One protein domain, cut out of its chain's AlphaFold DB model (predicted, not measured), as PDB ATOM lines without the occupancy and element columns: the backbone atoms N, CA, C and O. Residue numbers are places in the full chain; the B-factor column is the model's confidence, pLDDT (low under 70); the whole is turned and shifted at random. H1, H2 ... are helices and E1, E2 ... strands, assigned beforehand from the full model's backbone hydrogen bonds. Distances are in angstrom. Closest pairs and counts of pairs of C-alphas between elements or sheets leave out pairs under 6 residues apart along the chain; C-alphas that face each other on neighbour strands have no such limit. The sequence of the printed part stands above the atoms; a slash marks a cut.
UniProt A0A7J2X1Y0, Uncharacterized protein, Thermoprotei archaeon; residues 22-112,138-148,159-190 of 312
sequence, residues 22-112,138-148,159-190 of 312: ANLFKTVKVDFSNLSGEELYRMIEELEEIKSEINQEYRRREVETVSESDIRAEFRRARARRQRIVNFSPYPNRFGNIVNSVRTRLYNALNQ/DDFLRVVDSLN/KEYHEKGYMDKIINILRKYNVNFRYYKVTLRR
ATOM      1  N   ALA A  22     -41.569   0.308 -54.419       85.31
ATOM      2  CA  ALA A  22     -40.745   0.023 -53.245       85.31
ATOM      3  C   ALA A  22     -39.320   0.597 -53.365       85.31
ATOM      4  O   ALA A  22     -38.609   0.698 -52.369       85.31
ATOM      5  N   ASN A  23     -38.907   1.036 -54.565       82.50
ATOM      6  CA  ASN A  23     -37.677   1.803 -54.763       82.50
ATOM      7  C   ASN A  23     -37.615   3.082 -53.920       82.50
ATOM      8  O   ASN A  23     -36.517   3.546 -53.638       82.50
ATOM      9  N   LEU A  24     -38.761   3.633 -53.512       80.62
ATOM     10  CA  LEU A  24     -38.817   4.783 -52.611       80.62
ATOM     11  C   LEU A  24     -38.150   4.493 -51.256       80.62
ATOM     12  O   LEU A  24     -37.596   5.400 -50.647       80.62
ATOM     13  N   PHE A  25     -38.143   3.229 -50.827       82.50
ATOM     14  CA  PHE A  25     -37.553   2.775 -49.566       82.50
ATOM     15  C   PHE A  25     -36.256   1.989 -49.774       82.50
ATOM     16  O   PHE A  25     -35.808   1.292 -48.871       82.50
ATOM     17  N   LYS A  26     -35.676   2.018 -50.981       72.31
ATOM     18  CA  LYS A  26     -34.522   1.175 -51.297       72.31
ATOM     19  C   LYS A  26     -33.243   1.630 -50.610       72.31
ATOM     20  O   LYS A  26     -33.048   2.785 -50.244       72.31
ATOM     21  N   THR A  27     -32.340   0.660 -50.551       69.44
ATOM     22  CA  THR A  27     -30.957   0.763 -50.118       69.44
ATOM     23  C   THR A  27     -30.240   1.932 -50.784       69.44
ATOM     24  O   THR A  27     -30.128   1.994 -52.012       69.44
ATOM     25  N   VAL A  28     -29.722   2.839 -49.966       76.19
ATOM     26  CA  VAL A  28     -28.882   3.936 -50.417       76.19
ATOM     27  C   VAL A  28     -27.433   3.472 -50.457       76.19
ATOM     28  O   VAL A  28     -26.981   2.717 -49.594       76.19
ATOM     29  N   LYS A  29     -26.717   3.909 -51.494       79.31
ATOM     30  CA  LYS A  29     -25.290   3.656 -51.657       79.31
ATOM     31  C   LYS A  29     -24.533   4.852 -51.130       79.31
ATOM     32  O   LYS A  29     -24.716   5.956 -51.643       79.31
ATOM     33  N   VAL A  30     -23.690   4.625 -50.138       80.44
ATOM     34  CA  VAL A  30     -22.871   5.685 -49.564       80.44
ATOM     35  C   VAL A  30     -21.404   5.273 -49.658       80.44
ATOM     36  O   VAL A  30     -21.057   4.109 -49.443       80.44
ATOM     37  N   ASP A  31     -20.567   6.213 -50.094       80.88
ATOM     38  CA  ASP A  31     -19.130   6.008 -50.266       80.88
ATOM     39  C   ASP A  31     -18.400   6.352 -48.964       80.88
ATOM     40  O   ASP A  31     -18.472   7.479 -48.475       80.88
ATOM     41  N   PHE A  32     -17.690   5.365 -48.422       81.81
ATOM     42  CA  PHE A  32     -16.916   5.449 -47.186       81.81
ATOM     43  C   PHE A  32     -15.420   5.262 -47.437       81.81
ATOM     44  O   PHE A  32     -14.667   4.894 -46.536       81.81
ATOM     45  N   SER A  33     -14.952   5.498 -48.663       80.38
ATOM     46  CA  SER A  33     -13.537   5.372 -49.013       80.38
ATOM     47  C   SER A  33     -12.585   6.228 -48.182       80.38
ATOM     48  O   SER A  33     -11.402   5.899 -48.123       80.38
ATOM     49  N   ASN A  34     -13.080   7.295 -47.549       82.94
ATOM     50  CA  ASN A  34     -12.281   8.180 -46.702       82.94
ATOM     51  C   ASN A  34     -12.109   7.664 -45.264       82.94
ATOM     52  O   ASN A  34     -11.298   8.219 -44.532       82.94
ATOM     53  N   LEU A  35     -12.843   6.619 -44.864       83.25
ATOM     54  CA  LEU A  35     -12.745   6.034 -43.529       83.25
ATOM     55  C   LEU A  35     -11.670   4.950 -43.465       83.25
ATOM     56  O   LEU A  35     -11.524   4.122 -44.377       83.25
ATOM     57  N   SER A  36     -10.959   4.896 -42.339       84.75
ATOM     58  CA  SER A  36     -10.111   3.759 -41.988       84.75
ATOM     59  C   SER A  36     -10.942   2.478 -41.802       84.75
ATOM     60  O   SER A  36     -12.171   2.484 -41.816       84.75
ATOM     61  N   GLY A  37     -10.277   1.317 -41.744       81.06
ATOM     62  CA  GLY A  37     -10.971   0.031 -41.552       81.06
ATOM     63  C   GLY A  37     -11.751  -0.033 -40.237       81.06
ATOM     64  O   GLY A  37     -12.889  -0.489 -40.229       81.06
ATOM     65  N   GLU A  38     -11.153   0.474 -39.161       85.88
ATOM     66  CA  GLU A  38     -11.753   0.483 -37.824       85.88
ATOM     67  C   GLU A  38     -12.915   1.472 -37.718       85.88
ATOM     68  O   GLU A  38     -13.962   1.126 -37.175       85.88
ATOM     69  N   GLU A  39     -12.773   2.678 -38.280       86.50
ATOM     70  CA  GLU A  39     -13.859   3.668 -38.307       86.50
ATOM     71  C   GLU A  39     -15.064   3.156 -39.095       86.50
ATOM     72  O   GLU A  39     -16.199   3.318 -38.655       86.50
ATOM     73  N   LEU A  40     -14.817   2.493 -40.230       84.12
ATOM     74  CA  LEU A  40     -15.874   1.880 -41.024       84.12
ATOM     75  C   LEU A  40     -16.607   0.789 -40.234       84.12
ATOM     76  O   LEU A  40     -17.830   0.730 -40.296       84.12
ATOM     77  N   TYR A  41     -15.877  -0.061 -39.507       85.69
ATOM     78  CA  TYR A  41     -16.478  -1.128 -38.706       85.69
ATOM     79  C   TYR A  41     -17.358  -0.565 -37.584       85.69
ATOM     80  O   TYR A  41     -18.528  -0.924 -37.501       85.69
ATOM     81  N   ARG A  42     -16.839   0.383 -36.789       87.69
ATOM     82  CA  ARG A  42     -17.606   1.015 -35.698       87.69
ATOM     83  C   ARG A  42     -18.854   1.730 -36.208       87.69
ATOM     84  O   ARG A  42     -19.909   1.651 -35.601       87.69
ATOM     85  N   MET A  43     -18.743   2.412 -37.345       88.25
ATOM     86  CA  MET A  43     -19.895   3.060 -37.961       88.25
ATOM     87  C   MET A  43     -20.947   2.040 -38.419       88.25
ATOM     88  O   MET A  43     -22.137   2.294 -38.263       88.25
ATOM     89  N   ILE A  44     -20.531   0.915 -39.015       86.25
ATOM     90  CA  ILE A  44     -21.463  -0.151 -39.408       86.25
ATOM     91  C   ILE A  44     -22.187  -0.691 -38.174       86.25
ATOM     92  O   ILE A  44     -23.406  -0.788 -38.220       86.25
ATOM     93  N   GLU A  45     -21.472  -0.947 -37.080       86.38
ATOM     94  CA  GLU A  45     -22.045  -1.405 -35.808       86.38
ATOM     95  C   GLU A  45     -23.086  -0.410 -35.258       86.38
ATOM     96  O   GLU A  45     -24.229  -0.789 -35.017       86.38
ATOM     97  N   GLU A  46     -22.763   0.890 -35.195       89.19
ATOM     98  CA  GLU A  46     -23.715   1.939 -34.776       89.19
ATOM     99  C   GLU A  46     -24.957   2.009 -35.693       89.19
ATOM    100  O   GLU A  46     -26.083   2.228 -35.234       89.19
ATOM    101  N   LEU A  47     -24.784   1.814 -37.006       87.06
ATOM    102  CA  LEU A  47     -25.904   1.762 -37.952       87.06
ATOM    103  C   LEU A  47     -26.744   0.489 -37.788       87.06
ATOM    104  O   LEU A  47     -27.965   0.551 -37.953       87.06
ATOM    105  N   GLU A  48     -26.123  -0.652 -37.491       84.50
ATOM    106  CA  GLU A  48     -26.808  -1.918 -37.219       84.50
ATOM    107  C   GLU A  48     -27.630  -1.843 -35.932       84.50
ATOM    108  O   GLU A  48     -28.779  -2.288 -35.932       84.50
ATOM    109  N   GLU A  49     -27.113  -1.205 -34.880       88.00
ATOM    110  CA  GLU A  49     -27.843  -0.969 -33.631       88.00
ATOM    111  C   GLU A  49     -29.121  -0.155 -33.864       88.00
ATOM    112  O   GLU A  49     -30.218  -0.605 -33.523       88.00
ATOM    113  N   ILE A  50     -29.013   1.005 -34.526       88.88
ATOM    114  CA  ILE A  50     -30.187   1.839 -34.832       88.88
ATOM    115  C   ILE A  50     -31.163   1.109 -35.748       88.88
ATOM    116  O   ILE A  50     -32.379   1.206 -35.586       88.88
ATOM    117  N   LYS A  51     -30.656   0.353 -36.717       83.38
ATOM    118  CA  LYS A  51     -31.507  -0.433 -37.603       83.38
ATOM    119  C   LYS A  51     -32.235  -1.549 -36.855       83.38
ATOM    120  O   LYS A  51     -33.392  -1.823 -37.168       83.38
ATOM    121  N   SER A  52     -31.582  -2.176 -35.882       82.56
ATOM    122  CA  SER A  52     -32.191  -3.170 -35.001       82.56
ATOM    123  C   SER A  52     -33.287  -2.537 -34.141       82.56
ATOM    124  O   SER A  52     -34.396  -3.068 -34.109       82.56
ATOM    125  N   GLU A  53     -33.037  -1.358 -33.556       86.00
ATOM    126  CA  GLU A  53     -34.032  -0.567 -32.812       86.00
ATOM    127  C   GLU A  53     -35.269  -0.278 -33.681       86.00
ATOM    128  O   GLU A  53     -36.394  -0.615 -33.309       86.00
ATOM    129  N   ILE A  54     -35.056   0.267 -34.885       85.19
ATOM    130  CA  ILE A  54     -36.123   0.541 -35.856       85.19
ATOM    131  C   ILE A  54     -36.872  -0.751 -36.194       85.19
ATOM    132  O   ILE A  54     -38.098  -0.801 -36.143       85.19
ATOM    133  N   ASN A  55     -36.169  -1.828 -36.534       77.00
ATOM    134  CA  ASN A  55     -36.835  -3.068 -36.908       77.00
ATOM    135  C   ASN A  55     -37.658  -3.635 -35.746       77.00
ATOM    136  O   ASN A  55     -38.790  -4.033 -35.989       77.00
ATOM    137  N   GLN A  56     -37.162  -3.635 -34.505       80.75
ATOM    138  CA  GLN A  56     -37.913  -4.117 -33.338       80.75
ATOM    139  C   GLN A  56     -39.210  -3.332 -33.110       80.75
ATOM    140  O   GLN A  56     -40.263  -3.941 -32.903       80.75
ATOM    141  N   GLU A  57     -39.150  -2.004 -33.220       83.00
ATOM    142  CA  GLU A  57     -40.307  -1.114 -33.089       83.00
ATOM    143  C   GLU A  57     -41.401  -1.470 -34.113       83.00
ATOM    144  O   GLU A  57     -42.579  -1.616 -33.778       83.00
ATOM    145  N   TYR A  58     -41.004  -1.686 -35.372       77.56
ATOM    146  CA  TYR A  58     -41.931  -1.944 -36.479       77.56
ATOM    147  C   TYR A  58     -42.237  -3.441 -36.715       77.56
ATOM    148  O   TYR A  58     -43.107  -3.752 -37.540       77.56
ATOM    149  N   ARG A  59     -41.587  -4.360 -35.976       70.56
ATOM    150  CA  ARG A  59     -41.783  -5.829 -36.018       70.56
ATOM    151  C   ARG A  59     -43.016  -6.291 -35.241       70.56
ATOM    152  O   ARG A  59     -43.581  -7.321 -35.584       70.56
ATOM    153  N   ARG A  60     -43.495  -5.521 -34.255       55.44
ATOM    154  CA  ARG A  60     -44.615  -5.883 -33.350       55.44
ATOM    155  C   ARG A  60     -45.991  -6.107 -34.012       55.44
ATOM    156  O   ARG A  60     -46.968  -6.296 -33.297       55.44
ATOM    157  N   ARG A  61     -46.112  -6.087 -35.344       53.00
ATOM    158  CA  ARG A  61     -47.402  -6.207 -36.050       53.00
ATOM    159  C   ARG A  61     -47.414  -7.176 -37.255       53.00
ATOM    160  O   ARG A  61     -48.260  -6.963 -38.110       53.00
ATOM    161  N   GLU A  62     -46.544  -8.201 -37.351       46.00
ATOM    162  CA  GLU A  62     -46.844  -9.432 -38.137       46.00
ATOM    163  C   GLU A  62     -45.859 -10.619 -37.966       46.00
ATOM    164  O   GLU A  62     -44.762 -10.472 -37.429       46.00
ATOM    165  N   VAL A  63     -46.323 -11.788 -38.438       41.19
ATOM    166  CA  VAL A  63     -45.777 -13.161 -38.390       41.19
ATOM    167  C   VAL A  63     -44.349 -13.298 -38.959       41.19
ATOM    168  O   VAL A  63     -43.958 -12.622 -39.904       41.19
ATOM    169  N   GLU A  64     -43.596 -14.224 -38.357       37.06
ATOM    170  CA  GLU A  64     -42.139 -14.476 -38.340       37.06
ATOM    171  C   GLU A  64     -41.338 -14.586 -39.657       37.06
ATOM    172  O   GLU A  64     -40.143 -14.876 -39.606       37.06
ATOM    173  N   THR A  65     -41.890 -14.333 -40.839       37.34
ATOM    174  CA  THR A  65     -41.197 -14.622 -42.111       37.34
ATOM    175  C   THR A  65     -40.812 -13.372 -42.897       37.34
ATOM    176  O   THR A  65     -41.291 -13.139 -44.004       37.34
ATOM    177  N   VAL A  66     -39.869 -12.575 -42.380       41.19
ATOM    178  CA  VAL A  66     -39.160 -11.581 -43.207       41.19
ATOM    179  C   VAL A  66     -37.665 -11.593 -42.897       41.19
ATOM    180  O   VAL A  66     -37.252 -11.332 -41.773       41.19
ATOM    181  N   SER A  67     -36.875 -11.868 -43.941       42.25
ATOM    182  CA  SER A  67     -35.415 -11.746 -43.985       42.25
ATOM    183  C   SER A  67     -34.955 -10.418 -43.380       42.25
ATOM    184  O   SER A  67     -35.385  -9.344 -43.818       42.25
ATOM    185  N   GLU A  68     -34.041 -10.500 -42.416       42.25
ATOM    186  CA  GLU A  68     -33.233  -9.370 -41.965       42.25
ATOM    187  C   GLU A  68     -32.620  -8.703 -43.205       42.25
ATOM    188  O   GLU A  68     -32.139  -9.377 -44.121       42.25
ATOM    189  N   SER A  69     -32.729  -7.375 -43.318       44.97
ATOM    190  CA  SER A  69     -31.930  -6.690 -44.329       44.97
ATOM    191  C   SER A  69     -30.527  -6.582 -43.770       44.97
ATOM    192  O   SER A  69     -30.307  -5.895 -42.779       44.97
ATOM    193  N   ASP A  70     -29.569  -7.215 -44.425       50.81
ATOM    194  CA  ASP A  70     -28.165  -7.034 -44.082       50.81
ATOM    195  C   ASP A  70     -27.722  -5.631 -44.513       50.81
ATOM    196  O   ASP A  70     -28.042  -5.171 -45.618       50.81
ATOM    197  N   ILE A  71     -26.978  -4.927 -43.660       55.16
ATOM    198  CA  ILE A  71     -26.104  -3.858 -44.142       55.16
ATOM    199  C   ILE A  71     -24.978  -4.563 -44.905       55.16
ATOM    200  O   ILE A  71     -24.219  -5.339 -44.336       55.16
ATOM    201  N   ARG A  72     -24.893  -4.357 -46.224       48.41
ATOM    202  CA  ARG A  72     -23.882  -5.031 -47.055       48.41
ATOM    203  C   ARG A  72     -22.829  -4.033 -47.500       48.41
ATOM    204  O   ARG A  72     -23.097  -3.156 -48.324       48.41
ATOM    205  N   ALA A  73     -21.624  -4.183 -46.961       45.25
ATOM    206  CA  ALA A  73     -20.441  -3.500 -47.459       45.25
ATOM    207  C   ALA A  73     -19.945  -4.204 -48.733       45.25
ATOM    208  O   ALA A  73     -19.517  -5.356 -48.704       45.25
ATOM    209  N   GLU A  74     -19.998  -3.509 -49.867       44.84
ATOM    210  CA  GLU A  74     -19.402  -3.953 -51.122       44.84
ATOM    211  C   GLU A  74     -18.050  -3.262 -51.333       44.84
ATOM    212  O   GLU A  74     -17.933  -2.033 -51.370       44.84
ATOM    213  N   PHE A  75     -17.005  -4.062 -51.543       45.41
ATOM    214  CA  PHE A  75     -15.694  -3.558 -51.937       45.41
ATOM    215  C   PHE A  75     -15.570  -3.594 -53.460       45.41
ATOM    216  O   PHE A  75     -15.480  -4.669 -54.051       45.41
ATOM    217  N   ARG A  76     -15.512  -2.425 -54.108       47.22
ATOM    218  CA  ARG A  76     -15.217  -2.333 -55.546       47.22
ATOM    219  C   ARG A  76     -13.804  -1.802 -55.761       47.22
ATOM    220  O   ARG A  76     -13.401  -0.791 -55.192       47.22
ATOM    221  N   ARG A  77     -13.019  -2.488 -56.595       36.94
ATOM    222  CA  ARG A  77     -11.739  -1.965 -57.093       36.94
ATOM    223  C   ARG A  77     -12.025  -1.141 -58.346       36.94
ATOM    224  O   ARG A  77     -12.315  -1.712 -59.391       36.94
ATOM    225  N   ALA A  78     -11.939   0.183 -58.250       39.28
ATOM    226  CA  ALA A  78     -11.981   1.076 -59.405       39.28
ATOM    227  C   ALA A  78     -10.624   1.784 -59.522       39.28
ATOM    228  O   ALA A  78     -10.176   2.405 -58.564       39.28
ATOM    229  N   ARG A  79      -9.955   1.613 -60.675       41.19
ATOM    230  CA  ARG A  79      -8.715   2.285 -61.134       41.19
ATOM    231  C   ARG A  79      -7.937   3.024 -60.019       41.19
ATOM    232  O   ARG A  79      -8.160   4.200 -59.768       41.19
ATOM    233  N   ALA A  80      -7.017   2.302 -59.373       49.97
ATOM    234  CA  ALA A  80      -6.038   2.774 -58.380       49.97
ATOM    235  C   ALA A  80      -6.527   3.190 -56.968       49.97
ATOM    236  O   ALA A  80      -5.678   3.398 -56.102       49.97
ATOM    237  N   ARG A  81      -7.835   3.220 -56.654       53.38
ATOM    238  CA  ARG A  81      -8.330   3.392 -55.266       53.38
ATOM    239  C   ARG A  81      -9.359   2.321 -54.879       53.38
ATOM    240  O   ARG A  81     -10.225   1.940 -55.662       53.38
ATOM    241  N   ARG A  82      -9.264   1.804 -53.647       61.28
ATOM    242  CA  ARG A  82     -10.251   0.864 -53.088       61.28
ATOM    243  C   ARG A  82     -11.513   1.650 -52.731       61.28
ATOM    244  O   ARG A  82     -11.482   2.447 -51.795       61.28
ATOM    245  N   GLN A  83     -12.600   1.418 -53.466       70.06
ATOM    246  CA  GLN A  83     -13.909   1.967 -53.131       70.06
ATOM    247  C   GLN A  83     -14.586   1.100 -52.074       70.06
ATOM    248  O   GLN A  83     -14.703  -0.119 -52.245       70.06
ATOM    249  N   ARG A  84     -14.976   1.722 -50.958       74.69
ATOM    250  CA  ARG A  84     -15.706   1.070 -49.864       74.69
ATOM    251  C   ARG A  84     -17.126   1.609 -49.885       74.69
ATOM    252  O   ARG A  84     -17.378   2.695 -49.379       74.69
ATOM    253  N   ILE A  85     -18.032   0.878 -50.522       78.62
ATOM    254  CA  ILE A  85     -19.424   1.299 -50.671       78.62
ATOM    255  C   ILE A  85     -20.245   0.494 -49.677       78.62
ATOM    256  O   ILE A  85     -20.238  -0.733 -49.736       78.62
ATOM    257  N   VAL A  86     -20.966   1.163 -48.781       78.19
ATOM    258  CA  VAL A  86     -21.936   0.479 -47.921       78.19
ATOM    259  C   VAL A  86     -23.329   0.755 -48.452       78.19
ATOM    260  O   VAL A  86     -23.707   1.894 -48.736       78.19
ATOM    261  N   ASN A  87     -24.073  -0.333 -48.610       79.00
ATOM    262  CA  ASN A  87     -25.457  -0.329 -49.020       79.00
ATOM    263  C   ASN A  87     -26.313  -0.522 -47.761       79.00
ATOM    264  O   ASN A  87     -26.278  -1.594 -47.154       79.00
ATOM    265  N   PHE A  88     -27.100   0.487 -47.378       79.38
ATOM    266  CA  PHE A  88     -28.060   0.351 -46.276       79.38
ATOM    267  C   PHE A  88     -29.406   1.013 -46.602       79.38
ATOM    268  O   PHE A  88     -29.471   1.979 -47.358       79.38
ATOM    269  N   SER A  89     -30.500   0.458 -46.076       83.00
ATOM    270  CA  SER A  89     -31.837   1.056 -46.176       83.00
ATOM    271  C   SER A  89     -32.126   1.829 -44.893       83.00
ATOM    272  O   SER A  89     -32.057   1.211 -43.829       83.00
ATOM    273  N   PRO A  90     -32.453   3.130 -44.961       84.31
ATOM    274  CA  PRO A  90     -32.807   3.892 -43.769       84.31
ATOM    275  C   PRO A  90     -34.218   3.555 -43.264       84.31
ATOM    276  O   PRO A  90     -34.493   3.676 -42.076       84.31
ATOM    277  N   TYR A  91     -35.102   3.093 -44.152       86.94
ATOM    278  CA  TYR A  91     -36.477   2.740 -43.814       86.94
ATOM    279  C   TYR A  91     -36.603   1.265 -43.402       86.94
ATOM    280  O   TYR A  91     -35.863   0.423 -43.934       86.94
ATOM    281  N   PRO A  92     -37.579   0.933 -42.533       85.31
ATOM    282  CA  PRO A  92     -37.935  -0.448 -42.230       85.31
ATOM    283  C   PRO A  92     -38.264  -1.238 -43.502       85.31
ATOM    284  O   PRO A  92     -38.996  -0.758 -44.373       85.31
ATOM    285  N   ASN A  93     -37.816  -2.497 -43.577       80.69
ATOM    286  CA  ASN A  93     -38.107  -3.383 -44.719       80.69
ATOM    287  C   ASN A  93     -39.613  -3.515 -44.984       80.69
ATOM    288  O   ASN A  93     -40.049  -3.645 -46.130       80.69
ATOM    289  N   ARG A  94     -40.411  -3.451 -43.912       82.06
ATOM    290  CA  ARG A  94     -41.866  -3.560 -43.953       82.06
ATOM    291  C   ARG A  94     -42.505  -2.574 -44.930       82.06
ATOM    292  O   ARG A  94     -43.412  -2.967 -45.654       82.06
ATOM    293  N   PHE A  95     -42.015  -1.338 -45.012       88.94
ATOM    294  CA  PHE A  95     -42.603  -0.323 -45.894       88.94
ATOM    295  C   PHE A  95     -42.458  -0.712 -47.370       88.94
ATOM    296  O   PHE A  95     -43.421  -0.668 -48.136       88.94
ATOM    297  N   GLY A  96     -41.272  -1.192 -47.757       88.25
ATOM    298  CA  GLY A  96     -41.039  -1.741 -49.094       88.25
ATOM    299  C   GLY A  96     -41.890  -2.979 -49.383       88.25
ATOM    300  O   GLY A  96     -42.425  -3.110 -50.485       88.25
ATOM    301  N   ASN A  97     -42.059  -3.859 -48.394       85.75
ATOM    302  CA  ASN A  97     -42.860  -5.076 -48.532       85.75
ATOM    303  C   ASN A  97     -44.347  -4.775 -48.740       85.75
ATOM    304  O   ASN A  97     -44.947  -5.363 -49.639       85.75
ATOM    305  N   ILE A  98     -44.917  -3.831 -47.985       89.38
ATOM    306  CA  ILE A  98     -46.311  -3.397 -48.154       89.38
ATOM    307  C   ILE A  98     -46.520  -2.869 -49.576       89.38
ATOM    308  O   ILE A  98     -47.406  -3.347 -50.281       89.38
ATOM    309  N   VAL A  99     -45.647  -1.978 -50.065       91.44
ATOM    310  CA  VAL A  99     -45.772  -1.448 -51.437       91.44
ATOM    311  C   VAL A  99     -45.640  -2.543 -52.498       91.44
ATOM    312  O   VAL A  99     -46.381  -2.536 -53.481       91.44
ATOM    313  N   ASN A 100     -44.731  -3.504 -52.320       90.31
ATOM    314  CA  ASN A 100     -44.608  -4.639 -53.240       90.31
ATOM    315  C   ASN A 100     -45.848  -5.546 -53.216       90.31
ATOM    316  O   ASN A 100     -46.290  -5.994 -54.279       90.31
ATOM    317  N   SER A 101     -46.419  -5.794 -52.037       90.88
ATOM    318  CA  SER A 101     -47.647  -6.577 -51.865       90.88
ATOM    319  C   SER A 101     -48.836  -5.894 -52.541       90.88
ATOM    320  O   SER A 101     -49.499  -6.501 -53.387       90.88
ATOM    321  N   VAL A 102     -49.041  -4.601 -52.264       93.19
ATOM    322  CA  VAL A 102     -50.071  -3.765 -52.898       93.19
ATOM    323  C   VAL A 102     -49.921  -3.786 -54.415       93.19
ATOM    324  O   VAL A 102     -50.875  -4.078 -55.133       93.19
ATOM    325  N   ARG A 103     -48.704  -3.562 -54.925       93.12
ATOM    326  CA  ARG A 103     -48.419  -3.588 -56.364       93.12
ATOM    327  C   ARG A 103     -48.745  -4.949 -56.980       93.12
ATOM    328  O   ARG A 103     -49.355  -5.004 -58.043       93.12
ATOM    329  N   THR A 104     -48.355  -6.040 -56.328       91.38
ATOM    330  CA  THR A 104     -48.634  -7.402 -56.811       91.38
ATOM    331  C   THR A 104     -50.137  -7.656 -56.890       91.38
ATOM    332  O   THR A 104     -50.631  -8.094 -57.927       91.38
ATOM    333  N   ARG A 105     -50.881  -7.309 -55.833       93.94
ATOM    334  CA  ARG A 105     -52.344  -7.442 -55.798       93.94
ATOM    335  C   ARG A 105     -53.035  -6.558 -56.836       93.94
ATOM    336  O   ARG A 105     -53.939  -7.043 -57.509       93.94
ATOM    337  N   LEU A 106     -52.556  -5.331 -57.057       94.81
ATOM    338  CA  LEU A 106     -53.057  -4.437 -58.104       94.81
ATOM    339  C   LEU A 106     -52.922  -5.053 -59.504       94.81
ATOM    340  O   LEU A 106     -53.884  -5.063 -60.268       94.81
ATOM    341  N   TYR A 107     -51.742  -5.578 -59.854       92.12
ATOM    342  CA  TYR A 107     -51.541  -6.202 -61.168       92.12
ATOM    343  C   TYR A 107     -52.310  -7.518 -61.312       92.12
ATOM    344  O   TYR A 107     -52.799  -7.809 -62.402       92.12
ATOM    345  N   ASN A 108     -52.466  -8.288 -60.233       91.44
ATOM    346  CA  ASN A 108     -53.313  -9.481 -60.239       91.44
ATOM    347  C   ASN A 108     -54.780  -9.116 -60.494       91.44
ATOM    348  O   ASN A 108     -55.404  -9.724 -61.360       91.44
ATOM    349  N   ALA A 109     -55.294  -8.085 -59.816       92.12
ATOM    350  CA  ALA A 109     -56.636  -7.567 -60.052       92.12
ATOM    351  C   ALA A 109     -56.789  -7.075 -61.498       92.12
ATOM    352  O   ALA A 109     -57.725  -7.466 -62.188       92.12
ATOM    353  N   LEU A 110     -55.828  -6.303 -62.016       91.00
ATOM    354  CA  LEU A 110     -55.872  -5.848 -63.406       91.00
ATOM    355  C   LEU A 110     -55.928  -7.024 -64.392       91.00
ATOM    356  O   LEU A 110     -56.738  -7.010 -65.307       91.00
ATOM    357  N   ASN A 111     -55.113  -8.061 -64.196       87.38
ATOM    358  CA  ASN A 111     -55.135  -9.251 -65.052       87.38
ATOM    359  C   ASN A 111     -56.419 -10.093 -64.891       87.38
ATOM    360  O   ASN A 111     -56.751 -10.873 -65.783       87.38
ATOM    361  N   GLN A 112     -57.114  -9.974 -63.756       88.19
ATOM    362  CA  GLN A 112     -58.376 -10.660 -63.482       88.19
ATOM    363  C   GLN A 112     -59.568  -9.968 -64.153       88.19
ATOM    364  O   GLN A 112     -60.426 -10.662 -64.708       88.19
ATOM    365  N   ASP A 138     -66.421  -1.061 -62.039       88.44
ATOM    366  CA  ASP A 138     -66.740  -0.692 -60.656       88.44
ATOM    367  C   ASP A 138     -66.083  -1.645 -59.651       88.44
ATOM    368  O   ASP A 138     -65.496  -1.206 -58.661       88.44
ATOM    369  N   ASP A 139     -66.108  -2.951 -59.921       90.81
ATOM    370  CA  ASP A 139     -65.473  -3.942 -59.051       90.81
ATOM    371  C   ASP A 139     -63.947  -3.815 -59.055       90.81
ATOM    372  O   ASP A 139     -63.310  -3.916 -58.004       90.81
ATOM    373  N   PHE A 140     -63.347  -3.514 -60.211       92.31
ATOM    374  CA  PHE A 140     -61.920  -3.210 -60.282       92.31
ATOM    375  C   PHE A 140     -61.561  -1.961 -59.462       92.31
ATOM    376  O   PHE A 140     -60.590  -1.988 -58.701       92.31
ATOM    377  N   LEU A 141     -62.347  -0.884 -59.568       92.56
ATOM    378  CA  LEU A 141     -62.120   0.342 -58.801       92.56
ATOM    379  C   LEU A 141     -62.273   0.123 -57.292       92.56
ATOM    380  O   LEU A 141     -61.442   0.617 -56.537       92.56
ATOM    381  N   ARG A 142     -63.233  -0.695 -56.845       94.38
ATOM    382  CA  ARG A 142     -63.362  -1.066 -55.421       94.38
ATOM    383  C   ARG A 142     -62.107  -1.748 -54.879       94.38
ATOM    384  O   ARG A 142     -61.686  -1.468 -53.758       94.38
ATOM    385  N   VAL A 143     -61.487  -2.626 -55.670       94.50
ATOM    386  CA  VAL A 143     -60.206  -3.244 -55.291       94.50
ATOM    387  C   VAL A 143     -59.110  -2.183 -55.192       94.50
ATOM    388  O   VAL A 143     -58.329  -2.199 -54.243       94.50
ATOM    389  N   VAL A 144     -59.056  -1.240 -56.136       94.44
ATOM    390  CA  VAL A 144     -58.090  -0.131 -56.100       94.44
ATOM    391  C   VAL A 144     -58.289   0.753 -54.868       94.44
ATOM    392  O   VAL A 144     -57.301   1.125 -54.238       94.44
ATOM    393  N   ASP A 145     -59.530   1.051 -54.489       95.69
ATOM    394  CA  ASP A 145     -59.846   1.846 -53.300       95.69
ATOM    395  C   ASP A 145     -59.389   1.150 -52.016       95.69
ATOM    396  O   ASP A 145     -58.752   1.779 -51.172       95.69
ATOM    397  N   SER A 146     -59.619  -0.161 -51.898       96.00
ATOM    398  CA  SER A 146     -59.114  -0.959 -50.773       96.00
ATOM    399  C   SER A 146     -57.581  -0.963 -50.712       96.00
ATOM    400  O   SER A 146     -57.003  -0.764 -49.648       96.00
ATOM    401  N   LEU A 147     -56.905  -1.106 -51.856       95.50
ATOM    402  CA  LEU A 147     -55.443  -1.025 -51.909       95.50
ATOM    403  C   LEU A 147     -54.922   0.378 -51.569       95.50
ATOM    404  O   LEU A 147     -53.838   0.510 -51.005       95.50
ATOM    405  N   ASN A 148     -55.675   1.426 -51.906       96.50
ATOM    406  CA  ASN A 148     -55.344   2.797 -51.536       96.50
ATOM    407  C   ASN A 148     -55.488   3.047 -50.034       96.50
ATOM    408  O   ASN A 148     -54.656   3.765 -49.495       96.50
ATOM    409  N   LYS A 159     -45.377   9.008 -41.495       91.06
ATOM    410  CA  LYS A 159     -45.408  10.234 -40.683       91.06
ATOM    411  C   LYS A 159     -44.894   9.956 -39.275       91.06
ATOM    412  O   LYS A 159     -43.955  10.632 -38.862       91.06
ATOM    413  N   GLU A 160     -45.389   8.905 -38.624       90.81
ATOM    414  CA  GLU A 160     -44.906   8.477 -37.304       90.81
ATOM    415  C   GLU A 160     -43.398   8.183 -37.314       90.81
ATOM    416  O   GLU A 160     -42.656   8.625 -36.435       90.81
ATOM    417  N   TYR A 161     -42.908   7.472 -38.334       90.12
ATOM    418  CA  TYR A 161     -41.480   7.188 -38.490       90.12
ATOM    419  C   TYR A 161     -40.638   8.464 -38.597       90.12
ATOM    420  O   TYR A 161     -39.563   8.555 -37.996       90.12
ATOM    421  N   HIS A 162     -41.126   9.454 -39.343       88.94
ATOM    422  CA  HIS A 162     -40.459  10.742 -39.481       88.94
ATOM    423  C   HIS A 162     -40.509  11.576 -38.196       88.94
ATOM    424  O   HIS A 162     -39.520  12.229 -37.876       88.94
ATOM    425  N   GLU A 163     -41.607  11.527 -37.444       90.06
ATOM    426  CA  GLU A 163     -41.760  12.230 -36.162       90.06
ATOM    427  C   GLU A 163     -40.865  11.651 -35.061       90.06
ATOM    428  O   GLU A 163     -40.322  12.397 -34.249       90.06
ATOM    429  N   LYS A 164     -40.628  10.333 -35.070       88.19
ATOM    430  CA  LYS A 164     -39.724   9.661 -34.119       88.19
ATOM    431  C   LYS A 164     -38.242  10.024 -34.293       88.19
ATOM    432  O   LYS A 164     -37.421   9.633 -33.466       88.19
ATOM    433  N   GLY A 165     -37.867  10.733 -35.361       88.88
ATOM    434  CA  GLY A 165     -36.500  11.233 -35.551       88.88
ATOM    435  C   GLY A 165     -35.450  10.154 -35.844       88.88
ATOM    436  O   GLY A 165     -34.253  10.425 -35.771       88.88
ATOM    437  N   TYR A 166     -35.851   8.927 -36.208       88.88
ATOM    438  CA  TYR A 166     -34.908   7.855 -36.564       88.88
ATOM    439  C   TYR A 166     -33.973   8.253 -37.713       88.88
ATOM    440  O   TYR A 166     -32.782   7.947 -37.682       88.88
ATOM    441  N   MET A 167     -34.492   8.997 -38.694       87.69
ATOM    442  CA  MET A 167     -33.679   9.555 -39.778       87.69
ATOM    443  C   MET A 167     -32.604  10.505 -39.260       87.69
ATOM    444  O   MET A 167     -31.467  10.438 -39.721       87.69
ATOM    445  N   ASP A 168     -32.936  11.352 -38.288       88.75
ATOM    446  CA  ASP A 168     -31.978  12.286 -37.705       88.75
ATOM    447  C   ASP A 168     -30.892  11.539 -36.933       88.75
ATOM    448  O   ASP A 168     -29.715  11.876 -37.064       88.75
ATOM    449  N   LYS A 169     -31.248  10.460 -36.219       90.44
ATOM    450  CA  LYS A 169     -30.258   9.582 -35.580       90.44
ATOM    451  C   LYS A 169     -29.288   8.978 -36.609       90.44
ATOM    452  O   LYS A 169     -28.075   9.077 -36.427       90.44
ATOM    453  N   ILE A 170     -29.796   8.434 -37.722       89.25
ATOM    454  CA  ILE A 170     -28.965   7.878 -38.810       89.25
ATOM    455  C   ILE A 170     -28.043   8.954 -39.399       89.25
ATOM    456  O   ILE A 170     -26.852   8.722 -39.596       89.25
ATOM    457  N   ILE A 171     -28.566  10.153 -39.666       88.88
ATOM    458  CA  ILE A 171     -27.781  11.264 -40.225       88.88
ATOM    459  C   ILE A 171     -26.698  11.719 -39.254       88.88
ATOM    460  O   ILE A 171     -25.594  12.034 -39.691       88.88
ATOM    461  N   ASN A 172     -26.989  11.750 -37.956       90.75
ATOM    462  CA  ASN A 172     -26.017  12.124 -36.936       90.75
ATOM    463  C   ASN A 172     -24.865  11.115 -36.861       90.75
ATOM    464  O   ASN A 172     -23.713  11.544 -36.798       90.75
ATOM    465  N   ILE A 173     -25.151   9.810 -36.971       89.94
ATOM    466  CA  ILE A 173     -24.110   8.777 -37.105       89.94
ATOM    467  C   ILE A 173     -23.270   9.060 -38.352       89.94
ATOM    468  O   ILE A 173     -22.061   9.214 -38.256       89.94
ATOM    469  N   LEU A 174     -23.883   9.236 -39.524       89.06
ATOM    470  CA  LEU A 174     -23.122   9.488 -40.755       89.06
ATOM    471  C   LEU A 174     -22.272  10.772 -40.671       89.06
ATOM    472  O   LEU A 174     -21.109  10.776 -41.078       89.06
ATOM    473  N   ARG A 175     -22.803  11.848 -40.077       89.12
ATOM    474  CA  ARG A 175     -22.067  13.104 -39.860       89.12
ATOM    475  C   ARG A 175     -20.878  12.938 -38.919       89.12
ATOM    476  O   ARG A 175     -19.836  13.522 -39.198       89.12
ATOM    477  N   LYS A 176     -21.005  12.134 -37.856       90.69
ATOM    478  CA  LYS A 176     -19.905  11.812 -36.925       90.69
ATOM    479  C   LYS A 176     -18.688  11.239 -37.660       90.69
ATOM    480  O   LYS A 176     -17.559  11.528 -37.283       90.69
ATOM    481  N   TYR A 177     -18.921  10.503 -38.745       88.56
ATOM    482  CA  TYR A 177     -17.882   9.925 -39.599       88.56
ATOM    483  C   TYR A 177     -17.571  10.768 -40.850       88.56
ATOM    484  O   TYR A 177     -17.008  10.262 -41.816       88.56
ATOM    485  N   ASN A 178     -17.919  12.061 -40.869       85.62
ATOM    486  CA  ASN A 178     -17.702  12.971 -42.004       85.62
ATOM    487  C   ASN A 178     -18.327  12.494 -43.330       85.62
ATOM    488  O   ASN A 178     -17.860  12.836 -44.419       85.62
ATOM    489  N   VAL A 179     -19.410  11.720 -43.251       83.44
ATOM    490  CA  VAL A 179     -20.124  11.206 -44.417       83.44
ATOM    491  C   VAL A 179     -21.323  12.100 -44.689       83.44
ATOM    492  O   VAL A 179     -22.283  12.164 -43.920       83.44
ATOM    493  N   ASN A 180     -21.265  12.822 -45.806       77.19
ATOM    494  CA  ASN A 180     -22.336  13.730 -46.186       77.19
ATOM    495  C   ASN A 180     -23.469  12.959 -46.870       77.19
ATOM    496  O   ASN A 180     -23.339  12.511 -48.009       77.19
ATOM    497  N   PHE A 181     -24.589  12.825 -46.169       79.81
ATOM    498  CA  PHE A 181     -25.780  12.151 -46.657       79.81
ATOM    499  C   PHE A 181     -26.952  13.129 -46.713       79.81
ATOM    500  O   PHE A 181     -27.336  13.724 -45.705       79.81
ATOM    501  N   ARG A 182     -27.532  13.296 -47.906       74.94
ATOM    502  CA  ARG A 182     -28.784  14.034 -48.087       74.94
ATOM    503  C   ARG A 182     -29.920  13.038 -48.197       74.94
ATOM    504  O   ARG A 182     -29.907  12.187 -49.085       74.94
ATOM    505  N   TYR A 183     -30.904  13.187 -47.325       74.19
ATOM    506  CA  TYR A 183     -32.142  12.434 -47.406       74.19
ATOM    507  C   TYR A 183     -33.260  13.327 -47.932       74.19
ATOM    508  O   TYR A 183     -33.275  14.535 -47.697       74.19
ATOM    509  N   TYR A 184     -34.207  12.708 -48.624       77.25
ATOM    510  CA  TYR A 184     -35.472  13.333 -48.973       77.25
ATOM    511  C   TYR A 184     -36.573  12.583 -48.236       77.25
ATOM    512  O   TYR A 184     -36.572  11.348 -48.205       77.25
ATOM    513  N   LYS A 185     -37.489  13.334 -47.621       80.94
ATOM    514  CA  LYS A 185     -38.678  12.760 -46.994       80.94
ATOM    515  C   LYS A 185     -39.475  12.035 -48.074       80.94
ATOM    516  O   LYS A 185     -39.800  12.627 -49.104       80.94
ATOM    517  N   VAL A 186     -39.735  10.750 -47.863       84.31
ATOM    518  CA  VAL A 186     -40.507   9.962 -48.821       84.31
ATOM    519  C   VAL A 186     -41.976  10.314 -48.642       84.31
ATOM    520  O   VAL A 186     -42.503  10.268 -47.538       84.31
ATOM    521  N   THR A 187     -42.633  10.665 -49.743       82.25
ATOM    522  CA  THR A 187     -44.087  10.831 -49.798       82.25
ATOM    523  C   THR A 187     -44.667   9.689 -50.607       82.25
ATOM    524  O   THR A 187     -44.253   9.477 -51.756       82.25
ATOM    525  N   LEU A 188     -45.621   8.968 -50.034       88.38
ATOM    526  CA  LEU A 188     -46.297   7.904 -50.748       88.38
ATOM    527  C   LEU A 188     -47.411   8.503 -51.610       88.38
ATOM    528  O   LEU A 188     -48.124   9.414 -51.203       88.38
ATOM    529  N   ARG A 189     -47.534   8.022 -52.846       88.38
ATOM    530  CA  ARG A 189     -48.644   8.398 -53.726       88.38
ATOM    531  C   ARG A 189     -49.643   7.255 -53.770       88.38
ATOM    532  O   ARG A 189     -49.229   6.102 -53.890       88.38
ATOM    533  N   ARG A 190     -50.930   7.598 -53.748       93.00
ATOM    534  CA  ARG A 190     -52.029   6.666 -54.019       93.00
ATOM    535  C   ARG A 190     -51.928   6.112 -55.444       93.00
ATOM    536  O   ARG A 190     -51.329   6.730 -56.332       93.00
TER     537      ARG A 190
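What this domain is: This is residues 22 to 112, 138 to 148 and 159 to 190 of the 312 residues of an uncharacterized protein of Thermoprotei archaeon (UniProt A0A7J2X1Y0). A small three-stranded sheet with a long helix, H2, over part of it makes one end of an elongated model, and two helices side by side, H3 and H4, make the other end. H6 packs alongside H2, while the hairpin of E2 and E3 reaches to the end of the long axis opposite H4. The printed part has 134 residues with six named helices and three named strands, in the order H1 E1 H2 E2 E3 H3 H4 H5 H6. The sheet's order is E1 - E3 - E2, all antiparallel, and the class is mixed, helices and strands. The whole is loose, with a radius of gyration of the C-alphas of 18.1 A and spans of 59 by 35 by 29 A.

How they stand to each other: In the sheet, E3, residues 81 to 88, is the inner strand between the edge strands E1, residues 28 to 31, and E2, residues 72 to 78. E1 and E3 are antiparallel at 153 degrees, with N 28 and O 88 2.8 A apart, within hydrogen-bond range. E2 and E3 form a hairpin at 155 degrees, with N 74 and O 85 2.8 A apart. H2, residues 37 to 59, is on the sheet through its residues 37 to 51, and the two make two layers, a helix on one face of a sheet. E1, H2 and E2 form a split strand-helix-strand unit, two strands running the same way with E3 between them, and its crossover is right-handed. H6, residues 166 to 176, touches H2 at a shallow tilt of 5 degrees, opposite ways; the closest C-alphas, of Leu 47 and Ile 170, are 6.9 A apart. H3, residues 93 to 112, is close to H2 but not clearly touching, with the C-alphas of Tyr 58 and Arg 94 closest at 7.6 A. H1, residues 22 to 25, touches H3 residues 93 to 100 alone, closest at the C-alphas of Ala 22 and Gly 96, 4.5 A. H4, residues 138 to 148, touches H3 residues 102 to 110 alone, opposite ways at a shallow tilt of 5 degrees; the C-alphas of Val 102 and Leu 147 are closest at 6.1 A. H5, residues 159 to 163, and H6 meet only through their link. Every O i to N i+4 pair is within hydrogen-bond range in H2, H3, H4, H5 and H6; H1 is too short for one.

Where its parts are: H1 begins at C-alpha 22, (-40.745, 0.023, -53.245). H2 measures 31.8 A from first to last C-alpha, H3 28.6 A, E3 21.9 A and E2 18.2 A. H6 measures 15.5 A, H4 15.0 A, and H6 ends at C-alpha 176, (-19.905, 11.812, -36.925).

The domain as a whole: The farthest C-alphas, of Ala 80 and Asp 138, are 60.8 A apart. Residues 113 to 137 and 149 to 158 are not printed, with gaps of 13.3 A and 16.5 A between C-alphas. The link from H2 to E2 is long, and residues 177 to 190 hold no named element. Mean pLDDT of the printed part is 79.1; residue 27 and residues 60 to 82 are under 70.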